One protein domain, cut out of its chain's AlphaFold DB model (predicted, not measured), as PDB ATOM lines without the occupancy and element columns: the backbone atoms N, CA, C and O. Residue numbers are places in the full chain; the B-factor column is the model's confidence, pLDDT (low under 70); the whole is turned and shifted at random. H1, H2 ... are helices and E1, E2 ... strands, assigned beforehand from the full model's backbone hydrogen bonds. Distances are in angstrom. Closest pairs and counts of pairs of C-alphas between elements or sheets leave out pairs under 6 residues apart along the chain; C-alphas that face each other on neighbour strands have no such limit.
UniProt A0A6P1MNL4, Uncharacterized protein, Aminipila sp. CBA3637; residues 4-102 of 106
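AT A GLANCE: This is residues 4 to 102 of the 106 residues of an uncharacterized protein of Aminipila sp. CBA3637 (UniProt A0A6P1MNL4). One strongly twisted sheet of five strands forms a wall with H1, H2 and H4 over one face, two layers in all, while its other face is bare. H3 sits by one end of E1 and E2, and H5 lies beside the edge strand E4, at the sheet's level. The 99 printed residues hold five named helices and five named strands, in the order H1 H2 H3 E1 E2 E3 H4 H5 E4 E5; the class is mixed, helices and strands. The sheet is mixed, in the order E3 E2 E1 E5 E4, with E1 and E5 parallel and the other neighbours antiparallel. The whole is compact and rounded, with a radius of gyration of the C-alphas of 12.7 A and spans of 35 by 33 by 24 A.

HOW THE PARTS SIT: H1, residues 4 to 9, and H2, residues 14 to 21, are close but not clearly touching, the closest C-alphas being those of Leu 9 and Glu 17, 5.5 A apart. They run opposite ways at a steep tilt of 39 degrees. H3 is residues 25 to 28. E1, residues 31 to 37, E2, residues 41 to 46, and E3, residues 49 to 56, form a meander, each strand the antiparallel neighbour of the one before. N 35 and O 43 are 2.8 A apart, and N 44 and O 51 are 2.8 A apart. H4, residues 59 to 70, has a height over the sheet of 9.8 A; H3, on the same face, has 8.0 A. H5, residues 78 to 82, is apart from H4. E4, residues 85 to 89, and E5, residues 95 to 101, form a hairpin, with N 86 and O 98 2.8 A apart. E5 is parallel to E1 at 16 degrees, with N 36 and O 99 2.8 A apart. H4 lies over E1 and E5, and on the local plane runs along the strands, only just, at 29 degrees to E5. H5's closest C-alpha pair with E4 is Glu 80 and Ile 86, 5.5 A apart. Every O i to N i+4 pair is within hydrogen-bond range in H2, H4 and H5, and 1 of 2 in H1; H3 is too short for such a pair.

IN THESE COORDINATES: H1 begins at C-alpha 4, (26.850, -33.537, 48.839). E1 is 17.3 A long, E2 15.8 A, E3 20.1 A, H4 16.3 A and E5 19.4 A. H4 begins at C-alpha 59, (2.932, -24.411, 41.962), and E5 ends at C-alpha 101, (2.596, -35.291, 42.390).

THE WHOLE: The C-alphas farthest apart are those of Pro 24 and Tyr 75, 35.7 A. The printed part has no cut and no long link. Mean pLDDT of the printed part is 77.8, and it is under 70 in residues 71 to 78, 89 to 97 and 101 to 102.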
ATOM      1  N   ASN A   4      27.770 -33.038  49.855       71.00
ATOM      2  CA  ASN A   4      26.850 -33.537  48.839       71.00
ATOM      3  C   ASN A   4      25.475 -32.868  48.967       71.00
ATOM      4  O   ASN A   4      24.926 -32.356  47.988       71.00
ATOM      5  N   ILE A   5      24.973 -32.751  50.199       76.38
ATOM      6  CA  ILE A   5      23.706 -32.078  50.501       76.38
ATOM      7  C   ILE A   5      23.784 -30.582  50.288       76.38
ATOM      8  O   ILE A   5      22.835 -29.992  49.771       76.38
ATOM      9  N   GLU A   6      24.904 -29.955  50.640       78.81
ATOM     10  CA  GLU A   6      25.071 -28.523  50.407       78.81
ATOM     11  C   GLU A   6      24.860 -28.163  48.935       78.81
ATOM     12  O   GLU A   6      24.172 -27.187  48.651       78.81
ATOM     13  N   SER A   7      25.354 -28.988  48.006       75.50
ATOM     14  CA  SER A   7      25.196 -28.763  46.563       75.50
ATOM     15  C   SER A   7      23.742 -28.827  46.069       75.50
ATOM     16  O   SER A   7      23.417 -28.267  45.019       75.50
ATOM     17  N   ILE A   8      22.861 -29.480  46.831       77.12
ATOM     18  CA  ILE A   8      21.432 -29.622  46.536       77.12
ATOM     19  C   ILE A   8      20.644 -28.497  47.198       77.12
ATOM     20  O   ILE A   8      19.811 -27.870  46.545       77.12
ATOM     21  N   LEU A   9      20.939 -28.201  48.466       80.00
ATOM     22  CA  LEU A   9      20.275 -27.141  49.224       80.00
ATOM     23  C   LEU A   9      20.404 -25.780  48.538       80.00
ATOM     24  O   LEU A   9      19.415 -25.062  48.441       80.00
ATOM     25  N   ILE A  10      21.576 -25.464  47.976       81.81
ATOM     26  CA  ILE A  10      21.803 -24.196  47.258       81.81
ATOM     27  C   ILE A  10      20.968 -24.052  45.975       81.81
ATOM     28  O   ILE A  10      20.826 -22.950  45.447       81.81
ATOM     29  N   LYS A  11      20.445 -25.158  45.428       78.19
ATOM     30  CA  LYS A  11      19.588 -25.139  44.235       78.19
ATOM     31  C   LYS A  11      18.112 -24.958  44.593       78.19
ATOM     32  O   LYS A  11      17.310 -24.621  43.719       78.19
ATOM     33  N   MET A  12      17.748 -25.158  45.860       80.44
ATOM     34  CA  MET A  12      16.385 -24.965  46.339       80.44
ATOM     35  C   MET A  12      16.023 -23.469  46.443       80.44
ATOM     36  O   MET A  12      16.901 -22.602  46.451       80.44
ATOM     37  N   PRO A  13      14.723 -23.128  46.483       80.81
ATOM     38  CA  PRO A  13      14.264 -21.801  46.882       80.81
ATOM     39  C   PRO A  13      14.842 -21.382  48.242       80.81
ATOM     40  O   PRO A  13      14.980 -22.213  49.136       80.81
ATOM     41  N   GLN A  14      15.173 -20.096  48.403       82.06
ATOM     42  CA  GLN A  14      15.913 -19.590  49.571       82.06
ATOM     43  C   GLN A  14      15.196 -19.849  50.904       82.06
ATOM     44  O   GLN A  14      15.811 -20.137  51.927       82.06
ATOM     45  N   ASP A  15      13.879 -19.717  50.898       81.50
ATOM     46  CA  ASP A  15      12.995 -19.968  52.027       81.50
ATOM     47  C   ASP A  15      12.968 -21.450  52.424       81.50
ATOM     48  O   ASP A  15      13.051 -21.781  53.612       81.50
ATOM     49  N   LEU A  16      12.938 -22.347  51.438       82.88
ATOM     50  CA  LEU A  16      13.064 -23.778  51.679       82.88
ATOM     51  C   LEU A  16      14.467 -24.149  52.168       82.88
ATOM     52  O   LEU A  16      14.594 -24.884  53.143       82.88
ATOM     53  N   GLU A  17      15.513 -23.608  51.545       86.88
ATOM     54  CA  GLU A  17      16.900 -23.811  51.962       86.88
ATOM     55  C   GLU A  17      17.083 -23.464  53.447       86.88
ATOM     56  O   GLU A  17      17.588 -24.279  54.219       86.88
ATOM     57  N   ASN A  18      16.618 -22.285  53.868       87.00
ATOM     58  CA  ASN A  18      16.704 -21.842  55.260       87.00
ATOM     59  C   ASN A  18      15.966 -22.795  56.208       87.00
ATOM     60  O   ASN A  18      16.470 -23.121  57.285       87.00
ATOM     61  N   THR A  19      14.791 -23.271  55.792       86.88
ATOM     62  CA  THR A  19      13.997 -24.226  56.570       86.88
ATOM     63  C   THR A  19      14.734 -25.557  56.721       86.88
ATOM     64  O   THR A  19      14.844 -26.077  57.829       86.88
ATOM     65  N   LEU A  20      15.319 -26.079  55.643       85.81
ATOM     66  CA  LEU A  20      16.078 -27.331  55.657       85.81
ATOM     67  C   LEU A  20      17.360 -27.238  56.482       85.81
ATOM     68  O   LEU A  20      17.685 -28.174  57.207       85.81
ATOM     69  N   ARG A  21      18.053 -26.095  56.437       87.44
ATOM     70  CA  ARG A  21      19.240 -25.826  57.263       87.44
ATOM     71  C   ARG A  21      18.935 -25.757  58.759       87.44
ATOM     72  O   ARG A  21      19.846 -25.919  59.562       87.44
ATOM     73  N   SER A  22      17.681 -25.504  59.133       88.12
ATOM     74  CA  SER A  22      17.250 -25.498  60.535       88.12
ATOM     75  C   SER A  22      16.912 -26.890  61.081       88.12
ATOM     76  O   SER A  22      16.720 -27.039  62.289       88.12
ATOM     77  N   LEU A  23      16.839 -27.910  60.217       87.19
ATOM     78  CA  LEU A  23      16.571 -29.282  60.637       87.19
ATOM     79  C   LEU A  23      17.784 -29.898  61.351       87.19
ATOM     80  O   LEU A  23      18.927 -29.551  61.050       87.19
ATOM     81  N   PRO A  24      17.559 -30.866  62.258       89.06
ATOM     82  CA  PRO A  24      18.631 -31.661  62.836       89.06
ATOM     83  C   PRO A  24      19.535 -32.282  61.765       89.06
ATOM     84  O   PRO A  24      19.054 -32.914  60.820       89.06
ATOM     85  N   ASP A  25      20.851 -32.192  61.984       86.19
ATOM     86  CA  ASP A  25      21.876 -32.806  61.131       86.19
ATOM     87  C   ASP A  25      21.605 -34.302  60.882       86.19
ATOM     88  O   ASP A  25      21.914 -34.832  59.819       86.19
ATOM     89  N   THR A  26      21.008 -35.002  61.847       86.00
ATOM     90  CA  THR A  26      20.663 -36.424  61.728       86.00
ATOM     91  C   THR A  26      19.586 -36.704  60.686       86.00
ATOM     92  O   THR A  26      19.616 -37.779  60.096       86.00
ATOM     93  N   ILE A  27      18.658 -35.778  60.448       87.06
ATOM     94  CA  ILE A  27      17.605 -35.932  59.437       87.06
ATOM     95  C   ILE A  27      18.167 -35.529  58.083       87.06
ATOM     96  O   ILE A  27      18.119 -36.303  57.132       87.06
ATOM     97  N   ILE A  28      18.743 -34.326  58.007       85.56
ATOM     98  CA  ILE A  28      19.165 -33.779  56.723       85.56
ATOM     99  C   ILE A  28      20.292 -34.616  56.116       85.56
ATOM    100  O   ILE A  28      20.141 -35.043  54.986       85.56
ATOM    101  N   ASN A  29      21.342 -34.976  56.869       85.38
ATOM    102  CA  ASN A  29      22.486 -35.740  56.339       85.38
ATOM    103  C   ASN A  29      22.145 -37.183  55.937       85.38
ATOM    104  O   ASN A  29      22.982 -37.854  55.347       85.38
ATOM    105  N   ASN A  30      20.953 -37.674  56.280       86.69
ATOM    106  CA  ASN A  30      20.478 -38.988  55.860       86.69
ATOM    107  C   ASN A  30      19.228 -38.872  54.972       86.69
ATOM    108  O   ASN A  30      18.452 -39.822  54.909       86.69
ATOM    109  N   ALA A  31      18.962 -37.706  54.379       86.38
ATOM    110  CA  ALA A  31      17.836 -37.520  53.477       86.38
ATOM    111  C   ALA A  31      18.073 -38.301  52.176       86.38
ATOM    112  O   ALA A  31      19.109 -38.158  51.539       86.38
ATOM    113  N   GLU A  32      17.096 -39.107  51.776       86.44
ATOM    114  CA  GLU A  32      17.133 -39.939  50.565       86.44
ATOM    115  C   GLU A  32      16.154 -39.405  49.506       86.44
ATOM    116  O   GLU A  32      16.429 -39.404  48.303       86.44
ATOM    117  N   GLU A  33      15.002 -38.900  49.951       86.50
ATOM    118  CA  GLU A  33      13.940 -38.417  49.072       86.50
ATOM    119  C   GLU A  33      13.325 -37.130  49.621       86.50
ATOM    120  O   GLU A  33      12.949 -37.065  50.791       86.50
ATOM    121  N   PHE A  34      13.157 -36.131  48.755       86.56
ATOM    122  CA  PHE A  34      12.361 -34.936  49.029       86.56
ATOM    123  C   PHE A  34      11.076 -34.997  48.196       86.56
ATOM    124  O   PHE A  34      11.109 -35.072  46.968       86.56
ATOM    125  N   ARG A  35       9.917 -34.958  48.853       87.44
ATOM    126  CA  ARG A  35       8.603 -35.030  48.206       87.44
ATOM    127  C   ARG A  35       7.910 -33.682  48.261       87.44
ATOM    128  O   ARG A  35       7.680 -33.131  49.336       87.44
ATOM    129  N   PHE A  36       7.493 -33.207  47.097       84.69
ATOM    130  CA  PHE A  36       6.798 -31.942  46.912       84.69
ATOM    131  C   PHE A  36       5.407 -32.192  46.337       84.69
ATOM    132  O   PHE A  36       5.252 -32.675  45.220       84.69
ATOM    133  N   ARG A  37       4.353 -31.865  47.080       82.50
ATOM    134  CA  ARG A  37       2.971 -32.026  46.605       82.50
ATOM    135  C   ARG A  37       2.253 -30.698  46.726       82.50
ATOM    136  O   ARG A  37       2.213 -30.140  47.815       82.50
ATOM    137  N   ILE A  38       1.699 -30.194  45.625       82.81
ATOM    138  CA  ILE A  38       1.038 -28.883  45.613       82.81
ATOM    139  C   ILE A  38      -0.066 -28.850  46.678       82.81
ATOM    140  O   ILE A  38      -0.902 -29.751  46.747       82.81
ATOM    141  N   GLY A  39      -0.053 -27.812  47.514       82.06
ATOM    142  CA  GLY A  39      -1.002 -27.631  48.612       82.06
ATOM    143  C   GLY A  39      -0.757 -28.528  49.828       82.06
ATOM    144  O   GLY A  39      -1.593 -28.555  50.726       82.06
ATOM    145  N   GLN A  40       0.357 -29.261  49.874       85.38
ATOM    146  CA  GLN A  40       0.736 -30.122  50.995       85.38
ATOM    147  C   GLN A  40       2.090 -29.696  51.588       85.38
ATOM    148  O   GLN A  40       2.878 -29.027  50.908       85.38
ATOM    149  N   PRO A  41       2.372 -30.099  52.841       87.38
ATOM    150  CA  PRO A  41       3.707 -30.055  53.429       87.38
ATOM    151  C   PRO A  41       4.748 -30.776  52.564       87.38
ATOM    152  O   PRO A  41       4.435 -31.757  51.884       87.38
ATOM    153  N   ILE A  42       6.000 -30.331  52.638       88.62
ATOM    154  CA  ILE A  42       7.136 -31.071  52.074       88.62
ATOM    155  C   ILE A  42       7.412 -32.278  52.971       88.62
ATOM    156  O   ILE A  42       7.449 -32.127  54.195       88.62
ATOM    157  N   SER A  43       7.640 -33.452  52.380       90.06
ATOM    158  CA  SER A  43       8.111 -34.628  53.121       90.06
ATOM    159  C   SER A  43       9.559 -34.953  52.786       90.06
ATOM    160  O   SER A  43       9.958 -34.877  51.625       90.06
ATOM    161  N   ILE A  44      10.320 -35.387  53.781       90.25
ATOM    162  CA  ILE A  44      11.661 -35.943  53.621       90.25
ATOM    163  C   ILE A  44      11.628 -37.394  54.070       90.25
ATOM    164  O   ILE A  44      11.191 -37.673  55.183       90.25
ATOM    165  N   ILE A  45      12.112 -38.303  53.229       90.06
ATOM    166  CA  ILE A  45      12.412 -39.672  53.648       90.06
ATOM    167  C   ILE A  45      13.864 -39.724  54.086       90.06
ATOM    168  O   ILE A  45      14.756 -39.338  53.329       90.06
ATOM    169  N   SER A  46      14.094 -40.181  55.310       89.75
ATOM    170  CA  SER A  46      15.422 -40.356  55.873       89.75
ATOM    171  C   SER A  46      15.467 -41.638  56.693       89.75
ATOM    172  O   SER A  46      14.694 -41.781  57.636       89.75
ATOM    173  N   LYS A  47      16.343 -42.587  56.331       88.88
ATOM    174  CA  LYS A  47      16.469 -43.892  57.014       88.88
ATOM    175  C   LYS A  47      15.131 -44.625  57.185       88.88
ATOM    176  O   LYS A  47      14.849 -45.167  58.251       88.88
ATOM    177  N   ASN A  48      14.312 -44.653  56.133       84.81
ATOM    178  CA  ASN A  48      12.944 -45.196  56.134       84.81
ATOM    179  C   ASN A  48      11.929 -44.476  57.048       84.81
ATOM    180  O   ASN A  48      10.810 -44.965  57.199       84.81
ATOM    181  N   GLU A  49      12.268 -43.324  57.625       90.25
ATOM    182  CA  GLU A  49      11.336 -42.472  58.367       90.25
ATOM    183  C   GLU A  49      10.899 -41.275  57.513       90.25
ATOM    184  O   GLU A  49      11.685 -40.732  56.736       90.25
ATOM    185  N   GLU A  50       9.635 -40.863  57.647       91.12
ATOM    186  CA  GLU A  50       9.080 -39.702  56.944       91.12
ATOM    187  C   GLU A  50       8.977 -38.498  57.889       91.12
ATOM    188  O   GLU A  50       8.344 -38.563  58.943       91.12
ATOM    189  N   PHE A  51       9.572 -37.379  57.480       91.19
ATOM    190  CA  PHE A  51       9.555 -36.113  58.205       91.19
ATOM    191  C   PHE A  51       8.806 -35.060  57.403       91.19
ATOM    192  O   PHE A  51       9.124 -34.823  56.239       91.19
ATOM    193  N   HIS A  52       7.846 -34.386  58.032       89.94
ATOM    194  CA  HIS A  52       7.092 -33.315  57.389       89.94
ATOM    195  C   HIS A  52       7.599 -31.942  57.808       89.94
ATOM    196  O   HIS A  52       7.737 -31.634  58.993       89.94
ATOM    197  N   ILE A  53       7.799 -31.085  56.817       88.56
ATOM    198  CA  ILE A  53       8.096 -29.674  57.002       88.56
ATOM    199  C   ILE A  53       6.810 -28.914  56.733       88.56
ATOM    200  O   ILE A  53       6.237 -29.044  55.652       88.56
ATOM    201  N   SER A  54       6.381 -28.095  57.697       85.31
ATOM    202  CA  SER A  54       5.199 -27.224  57.586       85.31
ATOM    203  C   SER A  54       5.441 -26.061  56.615       85.31
ATOM    204  O   SER A  54       5.416 -24.892  56.985       85.31
ATOM    205  N   TYR A  55       5.701 -26.408  55.362       82.19
ATOM    206  CA  TYR A  55       5.929 -25.534  54.232       82.19
ATOM    207  C   TYR A  55       4.942 -25.957  53.145       82.19
ATOM    208  O   TYR A  55       5.031 -27.068  52.619       82.19
ATOM    209  N   ALA A  56       3.972 -25.098  52.836       82.81
ATOM    210  CA  ALA A  56       2.972 -25.393  51.820       82.81
ATOM    211  C   ALA A  56       3.583 -25.226  50.425       82.81
ATOM    212  O   ALA A  56       3.909 -24.116  50.006       82.81
ATOM    213  N   VAL A  57       3.716 -26.331  49.692       84.06
ATOM    214  CA  VAL A  57       4.261 -26.301  48.332       84.06
ATOM    215  C   VAL A  57       3.283 -25.592  47.400       84.06
ATOM    216  O   VAL A  57       2.154 -26.046  47.195       84.06
ATOM    217  N   THR A  58       3.726 -24.495  46.791       85.12
ATOM    218  CA  THR A  58       2.978 -23.807  45.733       85.12
ATOM    219  C   THR A  58       3.431 -24.286  44.357       85.12
ATOM    220  O   THR A  58       4.548 -24.781  44.183       85.12
ATOM    221  N   TYR A  59       2.567 -24.124  43.352       82.38
ATOM    222  CA  TYR A  59       2.932 -24.411  41.962       82.38
ATOM    223  C   TYR A  59       4.128 -23.566  41.505       82.38
ATOM    224  O   TYR A  59       5.045 -24.085  40.879       82.38
ATOM    225  N   GLU A  60       4.147 -22.279  41.860       83.12
ATOM    226  CA  GLU A  60       5.233 -21.363  41.510       83.12
ATOM    227  C   GLU A  60       6.568 -21.804  42.122       83.12
ATOM    228  O   GLU A  60       7.573 -21.881  41.417       83.12
ATOM    229  N   MET A  61       6.567 -22.171  43.408       82.69
ATOM    230  CA  MET A  61       7.752 -22.698  44.085       82.69
ATOM    231  C   MET A  61       8.259 -23.971  43.401       82.69
ATOM    232  O   MET A  61       9.454 -24.092  43.137       82.69
ATOM    233  N   LEU A  62       7.356 -24.904  43.084       81.44
ATOM    234  CA  LEU A  62       7.713 -26.173  42.453       81.44
ATOM    235  C   LEU A  62       8.270 -25.957  41.042       81.44
ATOM    236  O   LEU A  62       9.291 -26.537  40.691       81.44
ATOM    237  N   ASN A  63       7.641 -25.084  40.257       78.81
ATOM    238  CA  ASN A  63       8.101 -24.742  38.916       78.81
ATOM    239  C   ASN A  63       9.480 -24.060  38.955       78.81
ATOM    240  O   ASN A  63      10.371 -24.407  38.183       78.81
ATOM    241  N   ASN A  64       9.692 -23.138  39.898       80.00
ATOM    242  CA  ASN A  64      10.988 -22.490  40.108       80.00
ATOM    243  C   ASN A  64      12.069 -23.486  40.545       80.00
ATOM    244  O   ASN A  64      13.191 -23.410  40.045       80.00
ATOM    245  N   LEU A  65      11.736 -24.426  41.437       80.38
ATOM    246  CA  LEU A  65      12.630 -25.508  41.848       80.38
ATOM    247  C   LEU A  65      13.029 -26.348  40.631       80.38
ATOM    248  O   LEU A  65      14.214 -26.455  40.340       80.38
ATOM    249  N   ILE A  66      12.060 -26.869  39.874       77.00
ATOM    250  CA  ILE A  66      12.307 -27.684  38.675       77.00
ATOM    251  C   ILE A  66      13.208 -26.936  37.683       77.00
ATOM    252  O   ILE A  66      14.233 -27.469  37.268       77.00
ATOM    253  N   ASN A  67      12.904 -25.674  37.370       77.31
ATOM    254  CA  ASN A  67      13.716 -24.874  36.447       77.31
ATOM    255  C   ASN A  67      15.168 -24.698  36.923       77.31
ATOM    256  O   ASN A  67      16.094 -24.780  36.114       77.31
ATOM    257  N   ARG A  68      15.384 -24.493  38.230       78.00
ATOM    258  CA  ARG A  68      16.726 -24.390  38.830       78.00
ATOM    259  C   ARG A  68      17.474 -25.719  38.817       78.00
ATOM    260  O   ARG A  68      18.672 -25.732  38.545       78.00
ATOM    261  N   MET A  69      16.785 -26.827  39.088       75.62
ATOM    262  CA  MET A  69      17.399 -28.157  39.100       75.62
ATOM    263  C   MET A  69      17.796 -28.616  37.697       75.62
ATOM    264  O   MET A  69      18.858 -29.211  37.531       75.62
ATOM    265  N   LEU A  70      16.970 -28.311  36.695       71.19
ATOM    266  CA  LEU A  70      17.166 -28.762  35.321       71.19
ATOM    267  C   LEU A  70      18.177 -27.933  34.531       71.19
ATOM    268  O   LEU A  70      18.554 -28.365  33.453       71.19
ATOM    269  N   ASN A  71      18.588 -26.752  35.001       65.44
ATOM    270  CA  ASN A  71      19.625 -25.911  34.382       65.44
ATOM    271  C   ASN A  71      19.559 -25.849  32.829       65.44
ATOM    272  O   ASN A  71      20.583 -25.899  32.150       65.44
ATOM    273  N   TYR A  72      18.340 -25.748  32.278       54.22
ATOM    274  CA  TYR A  72      17.996 -25.739  30.843       54.22
ATOM    275  C   TYR A  72      18.146 -27.057  30.049       54.22
ATOM    276  O   TYR A  72      17.840 -27.074  28.857       54.22
ATOM    277  N   SER A  73      18.508 -28.184  30.663       53.91
ATOM    278  CA  SER A  73      18.537 -29.511  30.023       53.91
ATOM    279  C   SER A  73      17.216 -30.276  30.187       53.91
ATOM    280  O   SER A  73      17.197 -31.455  30.526       53.91
ATOM    281  N   TYR A  74      16.094 -29.621  29.877       57.19
ATOM    282  CA  TYR A  74      14.740 -30.197  29.940       57.19
ATOM    283  C   TYR A  74      14.635 -31.579  29.264       57.19
ATOM    284  O   TYR A  74      14.052 -32.507  29.818       57.19
ATOM    285  N   TYR A  75      15.282 -31.746  28.108       53.81
ATOM    286  CA  TYR A  75      15.286 -32.999  27.345       53.81
ATOM    287  C   TYR A  75      16.051 -34.149  28.014       53.81
ATOM    288  O   TYR A  75      15.744 -35.307  27.756       53.81
ATOM    289  N   ALA A  76      17.026 -33.862  28.884       59.84
ATOM    290  CA  ALA A  76      17.759 -34.908  29.601       59.84
ATOM    291  C   ALA A  76      16.899 -35.581  30.685       59.84
ATOM    292  O   ALA A  76      17.193 -36.700  31.092       59.84
ATOM    293  N   TYR A  77      15.823 -34.915  31.112       65.44
ATOM    294  CA  TYR A  77      14.978 -35.329  32.230       65.44
ATOM    295  C   TYR A  77      13.505 -35.501  31.836       65.44
ATOM    296  O   TYR A  77      12.662 -35.692  32.706       65.44
ATOM    297  N   GLU A  78      13.168 -35.461  30.541       67.81
ATOM    298  CA  GLU A  78      11.784 -35.524  30.042       67.81
ATOM    299  C   GLU A  78      11.033 -36.772  30.542       67.81
ATOM    300  O   GLU A  78       9.881 -36.682  30.969       67.81
ATOM    301  N   ALA A  79      11.706 -37.928  30.570       71.62
ATOM    302  CA  ALA A  79      11.133 -39.169  31.085       71.62
ATOM    303  C   ALA A  79      10.883 -39.123  32.603       71.62
ATOM    304  O   ALA A  79       9.851 -39.602  33.069       71.62
ATOM    305  N   GLU A  80      11.797 -38.548  33.385       72.81
ATOM    306  CA  GLU A  80      11.613 -38.418  34.836       72.81
ATOM    307  C   GLU A  80      10.504 -37.401  35.147       72.81
ATOM    308  O   GLU A  80       9.593 -37.680  35.932       72.81
ATOM    309  N   LEU A  81      10.500 -36.275  34.424       72.50
ATOM    310  CA  LEU A  81       9.476 -35.238  34.499       72.50
ATOM    311  C   LEU A  81       8.075 -35.797  34.238       72.50
ATOM    312  O   LEU A  81       7.143 -35.520  34.997       72.50
ATOM    313  N   ALA A  82       7.929 -36.620  33.196       72.69
ATOM    314  CA  ALA A  82       6.673 -37.291  32.873       72.69
ATOM    315  C   ALA A  82       6.214 -38.253  33.983       72.69
ATOM    316  O   ALA A  82       5.012 -38.416  34.201       72.69
ATOM    317  N   ASN A  83       7.156 -38.854  34.713       72.94
ATOM    318  CA  ASN A  83       6.887 -39.751  35.836       72.94
ATOM    319  C   ASN A  83       6.739 -39.027  37.188       72.94
ATOM    320  O   ASN A  83       6.504 -39.680  38.208       72.94
ATOM    321  N   GLY A  84       6.855 -37.695  37.219       74.88
ATOM    322  CA  GLY A  84       6.689 -36.903  38.435       74.88
ATOM    323  C   GLY A  84       7.870 -37.000  39.401       74.88
ATOM    324  O   GLY A  84       7.676 -36.954  40.616       74.88
ATOM    325  N   TYR A  85       9.092 -37.189  38.907       75.19
ATOM    326  CA  TYR A  85      10.284 -37.093  39.745       75.19
ATOM    327  C   TYR A  85      11.491 -36.554  38.974       75.19
ATOM    328  O   TYR A  85      11.486 -36.535  37.754       75.19
ATOM    329  N   ILE A  86      12.515 -36.087  39.681       74.50
ATOM    330  CA  ILE A  86      13.851 -35.817  39.142       74.50
ATOM    331  C   ILE A  86      14.847 -36.494  40.067       74.50
ATOM    332  O   ILE A  86      14.745 -36.396  41.296       74.50
ATOM    333  N   THR A  87      15.818 -37.157  39.463       72.94
ATOM    334  CA  THR A  87      16.955 -37.733  40.161       72.94
ATOM    335  C   THR A  87      18.108 -36.737  40.145       72.94
ATOM    336  O   THR A  87      18.531 -36.269  39.088       72.94
ATOM    337  N   ILE A  88      18.625 -36.390  41.322       70.69
ATOM    338  CA  ILE A  88      19.751 -35.467  41.462       70.69
ATOM    339  C   ILE A  88      20.919 -36.241  42.042       70.69
ATOM    340  O   ILE A  88      20.857 -36.751  43.162       70.69
ATOM    341  N   GLU A  89      21.999 -36.301  41.276       65.38
ATOM    342  CA  GLU A  89      23.268 -36.818  41.765       65.38
ATOM    343  C   GLU A  89      23.814 -35.844  42.813       65.38
ATOM    344  O   GLU A  89      24.128 -34.689  42.514       65.38
ATOM    345  N   GLY A  90      23.876 -36.295  44.065       55.88
ATOM    346  CA  GLY A  90      24.453 -35.533  45.165       55.88
ATOM    347  C   GLY A  90      25.962 -35.721  45.294       55.88
ATOM    348  O   GLY A  90      26.574 -35.031  46.090       55.88
ATOM    349  N   GLY A  91      26.571 -36.631  44.533       59.00
ATOM    350  CA  GLY A  91      27.990 -36.985  44.604       59.00
ATOM    351  C   GLY A  91      28.222 -38.399  44.070       59.00
ATOM    352  O   GLY A  91      27.359 -38.957  43.402       59.00
ATOM    353  N   THR A  92      29.372 -39.006  44.377       50.97
ATOM    354  CA  THR A  92      29.799 -40.293  43.786       50.97
ATOM    355  C   THR A  92      28.881 -41.483  44.104       50.97
ATOM    356  O   THR A  92      28.803 -42.403  43.298       50.97
ATOM    357  N   GLU A  93      28.179 -41.478  45.245       52.62
ATOM    358  CA  GLU A  93      27.359 -42.623  45.698       52.62
ATOM    359  C   GLU A  93      25.981 -42.230  46.260       52.62
ATOM    360  O   GLU A  93      25.213 -43.096  46.672       52.62
ATOM    361  N   GLN A  94      25.648 -40.936  46.298       54.31
ATOM    362  CA  GLN A  94      24.389 -40.458  46.876       54.31
ATOM    363  C   GLN A  94      23.475 -39.916  45.784       54.31
ATOM    364  O   GLN A  94      23.822 -38.976  45.064       54.31
ATOM    365  N   VAL A  95      22.288 -40.505  45.695       60.06
ATOM    366  CA  VAL A  95      21.248 -40.133  44.743       60.06
ATOM    367  C   VAL A  95      20.052 -39.618  45.525       60.06
ATOM    368  O   VAL A  95      19.505 -40.330  46.360       60.06
ATOM    369  N   TYR A  96      19.646 -38.386  45.234       67.69
ATOM    370  CA  TYR A  96      18.488 -37.759  45.851       67.69
ATOM    371  C   TYR A  96      17.335 -37.786  44.868       67.69
ATOM    372  O   TYR A  96      17.469 -37.338  43.728       67.69
ATOM    373  N   VAL A  97      16.187 -38.279  45.315       69.94
ATOM    374  CA  VAL A  97      14.983 -38.282  44.483       69.94
ATOM    375  C   VAL A  97      14.087 -37.130  44.913       69.94
ATOM    376  O   VAL A  97      13.637 -37.060  46.055       69.94
ATOM    377  N   VAL A  98      13.812 -36.220  43.986       73.94
ATOM    378  CA  VAL A  98      12.802 -35.176  44.153       73.94
ATOM    379  C   VAL A  98      11.535 -35.650  43.462       73.94
ATOM    380  O   VAL A  98      11.474 -35.642  42.239       73.94
ATOM    381  N   ARG A  99      10.519 -36.081  44.217       74.88
ATOM    382  CA  ARG A  99       9.215 -36.454  43.639       74.88
ATOM    383  C   ARG A  99       8.236 -35.307  43.737       74.88
ATOM    384  O   ARG A  99       8.134 -34.670  44.785       74.88
ATOM    385  N   TRP A 100       7.427 -35.129  42.706       74.25
ATOM    386  CA  TRP A 100       6.215 -34.345  42.800       74.25
ATOM    387  C   TRP A 100       5.008 -35.082  42.253       74.25
ATOM    388  O   TRP A 100       5.063 -35.842  41.293       74.25
ATOM    389  N   PHE A 101       3.874 -34.813  42.879       64.38
ATOM    390  CA  PHE A 101       2.596 -35.291  42.390       64.38
ATOM    391  C   PHE A 101       1.836 -34.076  41.890       64.38
ATOM    392  O   PHE A 101       1.459 -33.201  42.671       64.38
ATOM    393  N   LEU A 102       1.607 -34.027  40.579       54.47
ATOM    394  CA  LEU A 102       0.502 -33.249  40.047       54.47
ATOM    395  C   LEU A 102      -0.753 -34.016  40.448       54.47
ATOM    396  O   LEU A 102      -1.192 -34.924  39.744       54.47
TER     397      LEU A 102